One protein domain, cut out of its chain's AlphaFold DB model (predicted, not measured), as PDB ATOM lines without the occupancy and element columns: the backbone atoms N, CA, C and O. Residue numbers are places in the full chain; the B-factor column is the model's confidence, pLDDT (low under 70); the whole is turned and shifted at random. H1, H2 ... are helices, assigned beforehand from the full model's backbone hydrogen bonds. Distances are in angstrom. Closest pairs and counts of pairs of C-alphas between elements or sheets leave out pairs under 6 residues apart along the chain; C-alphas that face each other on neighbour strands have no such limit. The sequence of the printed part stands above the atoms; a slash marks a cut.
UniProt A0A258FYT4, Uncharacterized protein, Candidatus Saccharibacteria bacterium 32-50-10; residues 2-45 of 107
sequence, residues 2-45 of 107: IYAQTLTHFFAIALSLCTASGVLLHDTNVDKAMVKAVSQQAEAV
ATOM      1  N   ILE A   2     -71.006  12.909 -24.282       82.50
ATOM      2  CA  ILE A   2     -70.116  13.123 -25.446       82.50
ATOM      3  C   ILE A   2     -69.847  14.617 -25.729       82.50
ATOM      4  O   ILE A   2     -68.700  15.010 -25.877       82.50
ATOM      5  N   TYR A   3     -70.876  15.472 -25.697       83.75
ATOM      6  CA  TYR A   3     -70.728  16.917 -25.950       83.75
ATOM      7  C   TYR A   3     -69.787  17.641 -24.976       83.75
ATOM      8  O   TYR A   3     -68.996  18.483 -25.394       83.75
ATOM      9  N   ALA A   4     -69.854  17.305 -23.685       87.94
ATOM     10  CA  ALA A   4     -68.986  17.908 -22.675       87.94
ATOM     11  C   ALA A   4     -67.519  17.523 -22.912       87.94
ATOM     12  O   ALA A   4     -66.634  18.368 -22.814       87.94
ATOM     13  N   GLN A   5     -67.278  16.271 -23.309       87.19
ATOM     14  CA  GLN A   5     -65.946  15.768 -23.616       87.19
ATOM     15  C   GLN A   5     -65.343  16.465 -24.848       87.19
ATOM     16  O   GLN A   5     -64.199  16.925 -24.802       87.19
ATOM     17  N   THR A   6     -66.115  16.632 -25.926       91.12
ATOM     18  CA  THR A   6     -65.662  17.355 -27.128       91.12
ATOM     19  C   THR A   6     -65.298  18.805 -26.811       91.12
ATOM     20  O   THR A   6     -64.273  19.303 -27.276       91.12
ATOM     21  N   LEU A   7     -66.099  19.466 -25.969       92.94
ATOM     22  CA  LEU A   7     -65.854  20.844 -25.550       92.94
ATOM     23  C   LEU A   7     -64.551  20.949 -24.746       92.94
ATOM     24  O   LEU A   7     -63.710  21.795 -25.041       92.94
ATOM     25  N   THR A   8     -64.328  20.042 -23.790       92.81
ATOM     26  CA  THR A   8     -63.085  20.021 -23.004       92.81
ATOM     27  C   THR A   8     -61.845  19.762 -23.857       92.81
ATOM     28  O   THR A   8     -60.827  20.421 -23.655       92.81
ATOM     29  N   HIS A   9     -61.923  18.869 -24.849       92.50
ATOM     30  CA  HIS A   9     -60.808  18.627 -25.766       92.50
ATOM     31  C   HIS A   9     -60.498  19.853 -26.623       92.50
ATOM     32  O   HIS A   9     -59.331  20.210 -26.772       92.50
ATOM     33  N   PHE A  10     -61.528  20.532 -27.131       94.44
ATOM     34  CA  PHE A  10     -61.347  21.759 -27.899       94.44
ATOM     35  C   PHE A  10     -60.655  22.848 -27.069       94.44
ATOM     36  O   PHE A  10     -59.672  23.433 -27.518       94.44
ATOM     37  N   PHE A  11     -61.104  23.067 -25.828       94.62
ATOM     38  CA  PHE A  11     -60.484  24.041 -24.927       94.62
ATOM     39  C   PHE A  11     -59.041  23.679 -24.564       94.62
ATOM     40  O   PHE A  11     -58.185  24.562 -24.548       94.62
ATOM     41  N   ALA A  12     -58.745  22.401 -24.319       94.25
ATOM     42  CA  ALA A  12     -57.389  21.951 -24.011       94.25
ATOM     43  C   ALA A  12     -56.424  22.179 -25.188       94.25
ATOM     44  O   ALA A  12     -55.302  22.642 -24.984       94.25
ATOM     45  N   ILE A  13     -56.870  21.906 -26.418       95.62
ATOM     46  CA  ILE A  13     -56.087  22.149 -27.638       95.62
ATOM     47  C   ILE A  13     -55.907  23.654 -27.877       95.62
ATOM     48  O   ILE A  13     -54.811  24.106 -28.197       95.62
ATOM     49  N   ALA A  14     -56.959  24.451 -27.688       95.44
ATOM     50  CA  ALA A  14     -56.876  25.900 -27.844       95.44
ATOM     51  C   ALA A  14     -55.902  26.526 -26.830       95.44
ATOM     52  O   ALA A  14     -55.078  27.362 -27.198       95.44
ATOM     53  N   LEU A  15     -55.947  26.085 -25.569       95.56
ATOM     54  CA  LEU A  15     -55.033  26.540 -24.519       95.56
ATOM     55  C   LEU A  15     -53.582  26.140 -24.795       95.56
ATOM     56  O   LEU A  15     -52.684  26.960 -24.595       95.56
ATOM     57  N   SER A  16     -53.336  24.917 -25.275       94.50
ATOM     58  CA  SER A  16     -51.977  24.470 -25.591       94.50
ATOM     59  C   SER A  16     -51.389  25.243 -26.773       94.50
ATOM     60  O   SER A  16     -50.247  25.691 -26.689       94.50
ATOM     61  N   LEU A  17     -52.178  25.492 -27.823       93.00
ATOM     62  CA  LEU A  17     -51.776  26.320 -28.963       93.00
ATOM     63  C   LEU A  17     -51.502  27.763 -28.547       93.00
ATOM     64  O   LEU A  17     -50.487  28.332 -28.943       93.00
ATOM     65  N   CYS A  18     -52.370  28.345 -27.719       93.75
ATOM     66  CA  CYS A  18     -52.200  29.712 -27.242       93.75
ATOM     67  C   CYS A  18     -50.930  29.838 -26.388       93.75
ATOM     68  O   CYS A  18     -50.115  30.725 -26.628       93.75
ATOM     69  N   THR A  19     -50.693  28.889 -25.480       92.88
ATOM     70  CA  THR A  19     -49.483  28.858 -24.644       92.88
ATOM     71  C   THR A  19     -48.224  28.669 -25.487       92.88
ATOM     72  O   THR A  19     -47.275  29.432 -25.339       92.88
ATOM     73  N   ALA A  20     -48.223  27.710 -26.418       87.69
ATOM     74  CA  ALA A  20     -47.102  27.488 -27.327       87.69
ATOM     75  C   ALA A  20     -46.816  28.729 -28.185       87.69
ATOM     76  O   ALA A  20     -45.665  29.130 -28.320       87.69
ATOM     77  N   SER A  21     -47.859  29.384 -28.707       84.56
ATOM     78  CA  SER A  21     -47.713  30.637 -29.450       84.56
ATOM     79  C   SER A  21     -47.182  31.766 -28.568       84.56
ATOM     80  O   SER A  21     -46.309  32.500 -29.003       84.56
ATOM     81  N   GLY A  22     -47.630  31.869 -27.316       85.50
ATOM     82  CA  GLY A  22     -47.174  32.887 -26.374       85.50
ATOM     83  C   GLY A  22     -45.704  32.713 -26.011       85.50
ATOM     84  O   GLY A  22     -44.958  33.681 -26.061       85.50
ATOM     85  N   VAL A  23     -45.270  31.480 -25.731       84.75
ATOM     86  CA  VAL A  23     -43.855  31.153 -25.492       84.75
ATOM     87  C   VAL A  23     -43.027  31.447 -26.737       84.75
ATOM     88  O   VAL A  23     -42.001  32.107 -26.637       84.75
ATOM     89  N   LEU A  24     -43.493  31.042 -27.923       82.56
ATOM     90  CA  LEU A  24     -42.798  31.353 -29.170       82.56
ATOM     91  C   LEU A  24     -42.680  32.861 -29.385       82.56
ATOM     92  O   LEU A  24     -41.587  33.329 -29.666       82.56
ATOM     93  N   LEU A  25     -43.751  33.638 -29.236       83.31
ATOM     94  CA  LEU A  25     -43.711  35.095 -29.400       83.31
ATOM     95  C   LEU A  25     -42.882  35.795 -28.311       83.31
ATOM     96  O   LEU A  25     -42.310  36.848 -28.577       83.31
ATOM     97  N   HIS A  26     -42.838  35.243 -27.098       83.12
ATOM     98  CA  HIS A  26     -42.057  35.783 -25.986       83.12
ATOM     99  C   HIS A  26     -40.556  35.525 -26.166       83.12
ATOM    100  O   HIS A  26     -39.751  36.445 -26.030       83.12
ATOM    101  N   ASP A  27     -40.190  34.290 -26.515       72.56
ATOM    102  CA  ASP A  27     -38.796  33.861 -26.640       72.56
ATOM    103  C   ASP A  27     -38.196  34.236 -27.997       72.56
ATOM    104  O   ASP A  27     -37.005  34.552 -28.108       72.56
ATOM    105  N   THR A  28     -39.000  34.228 -29.063       65.25
ATOM    106  CA  THR A  28     -38.549  34.700 -30.368       65.25
ATOM    107  C   THR A  28     -38.756  36.207 -30.441       65.25
ATOM    108  O   THR A  28     -39.852  36.721 -30.263       65.25
ATOM    109  N   ASN A  29     -37.686  36.955 -30.724       62.19
ATOM    110  CA  ASN A  29     -37.773  38.382 -31.035       62.19
ATOM    111  C   ASN A  29     -38.469  38.550 -32.404       62.19
ATOM    112  O   ASN A  29     -37.804  38.882 -33.387       62.19
ATOM    113  N   VAL A  30     -39.771  38.258 -32.498       60.22
ATOM    114  CA  VAL A  30     -40.537  38.230 -33.757       60.22
ATOM    115  C   VAL A  30     -40.437  39.553 -34.497       60.22
ATOM    116  O   VAL A  30     -40.322  39.558 -35.716       60.22
ATOM    117  N   ASP A  31     -40.335  40.653 -33.756       57.66
ATOM    118  CA  ASP A  31     -40.060  41.984 -34.288       57.66
ATOM    119  C   ASP A  31     -38.774  42.013 -35.141       57.66
ATOM    120  O   ASP A  31     -38.766  42.440 -36.293       57.66
ATOM    121  N   LYS A  32     -37.686  41.400 -34.660       58.66
ATOM    122  CA  LYS A  32     -36.415  41.306 -35.399       58.66
ATOM    123  C   LYS A  32     -36.474  40.304 -36.551       58.66
ATOM    124  O   LYS A  32     -35.788  40.499 -37.552       58.66
ATOM    125  N   ALA A  33     -37.241  39.222 -36.415       60.12
ATOM    126  CA  ALA A  33     -37.389  38.219 -37.470       60.12
ATOM    127  C   ALA A  33     -38.226  38.754 -38.641       60.12
ATOM    128  O   ALA A  33     -37.848  38.572 -39.797       60.12
ATOM    129  N   MET A  34     -39.309  39.475 -38.347       61.78
ATOM    130  CA  MET A  34     -40.159  40.108 -39.350       61.78
ATOM    131  C   MET A  34     -39.443  41.271 -40.037       61.78
ATOM    132  O   MET A  34     -39.458  41.339 -41.263       61.78
ATOM    133  N   VAL A  35     -38.726  42.118 -39.288       60.91
ATOM    134  CA  VAL A  35     -37.876  43.166 -39.881       60.91
ATOM    135  C   VAL A  35     -36.819  42.561 -40.812       60.91
ATOM    136  O   VAL A  35     -36.635  43.071 -41.914       60.91
ATOM    137  N   LYS A  36     -36.180  41.439 -40.438       57.88
ATOM    138  CA  LYS A  36     -35.222  40.731 -41.312       57.88
ATOM    139  C   LYS A  36     -35.871  40.109 -42.552       57.88
ATOM    140  O   LYS A  36     -35.278  40.148 -43.625       57.88
ATOM    141  N   ALA A  37     -37.068  39.544 -42.424       59.94
ATOM    142  CA  ALA A  37     -37.787  38.958 -43.555       59.94
ATOM    143  C   ALA A  37     -38.233  40.033 -44.563       59.94
ATOM    144  O   ALA A  37     -38.084  39.852 -45.771       59.94
ATOM    145  N   VAL A  38     -38.715  41.179 -44.071       60.97
ATOM    146  CA  VAL A  38     -39.100  42.325 -44.909       60.97
ATOM    147  C   VAL A  38     -37.872  42.980 -45.544       60.97
ATOM    148  O   VAL A  38     -37.902  43.294 -46.734       60.97
ATOM    149  N   SER A  39     -36.762  43.130 -44.811       57.53
ATOM    150  CA  SER A  39     -35.531  43.697 -45.374       57.53
ATOM    151  C   SER A  39     -34.934  42.816 -46.476       57.53
ATOM    152  O   SER A  39     -34.473  43.343 -47.481       57.53
ATOM    153  N   GLN A  40     -35.003  41.486 -46.340       55.22
ATOM    154  CA  GLN A  40     -34.553  40.550 -47.379       55.22
ATOM    155  C   GLN A  40     -35.396  40.625 -48.661       55.22
ATOM    156  O   GLN A  40     -34.858  40.487 -49.758       55.22
ATOM    157  N   GLN A  41     -36.706  40.867 -48.551       54.78
ATOM    158  CA  GLN A  41     -37.561  41.067 -49.727       54.78
ATOM    159  C   GLN A  41     -37.319  42.425 -50.399       54.78
ATOM    160  O   GLN A  41     -37.328  42.503 -51.626       54.78
ATOM    161  N   ALA A  42     -37.052  43.481 -49.624       55.12
ATOM    162  CA  ALA A  42     -36.702  44.793 -50.170       55.12
ATOM    163  C   ALA A  42     -35.363  44.767 -50.933       55.12
ATOM    164  O   ALA A  42     -35.243  45.371 -51.998       55.12
ATOM    165  N   GLU A  43     -34.378  44.012 -50.438       52.06
ATOM    166  CA  GLU A  43     -33.062  43.863 -51.074       52.06
ATOM    167  C   GLU A  43     -33.140  43.101 -52.413       52.06
ATOM    168  O   GLU A  43     -32.433  43.432 -53.363       52.06
ATOM    169  N   ALA A  44     -34.066  42.141 -52.539       53.16
ATOM    170  CA  ALA A  44     -34.288  41.389 -53.776       53.16
ATOM    171  C   ALA A  44     -34.966  42.209 -54.895       53.16
ATOM    172  O   ALA A  44     -34.783  41.908 -56.073       53.16
ATOM    173  N   VAL A  45     -35.737  43.248 -54.547       55.28
ATOM    174  CA  VAL A  45     -36.467  44.094 -55.513       55.28
ATOM    175  C   VAL A  45     -35.630  45.297 -55.982       55.28
ATOM    176  O   VAL A  45     -35.879  45.838 -57.057       55.28
TER     177      VAL A  45
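Overview. This is residues 2 to 45 of the 107 residues of an uncharacterized protein of Candidatus Saccharibacteria bacterium 32-50-10 (UniProt A0A258FYT4). Two helices meet near their ends as a wide, open V: the longer arm is H1, the shorter arm is H2, and residues 28 and 29 make the corner. Nothing packs on either arm, and residues 2 to 45 stand free. The printed part has 44 residues with two named helices, H1 then H2, and no named strand; the class is all helix. It is extended, with a radius of gyration of the C-alphas of 17.6 A and spans of 55 by 22 by 7 A.

Along the chain. H1 is residues 2 to 27, 37.6 A from first to last C-alpha, beginning at C-alpha 2 (-70.116, 13.123, -25.446). H2 is residues 30 to 45, 22.9 A long, ending at C-alpha 45 (-36.467, 44.094, -55.513).

Arrangement. H1 and H2 meet only through their link, which is tight. In H1 and H2 every O i to N i+4 pair is within hydrogen-bond range.

Size, cuts and confidence. The C-alphas of Ile 2 and Val 45, the two farthest apart, are 54.7 A apart. The printed part has no cut. The mean pLDDT of the printed part is 76.5; residues 28 to 45 are under 70.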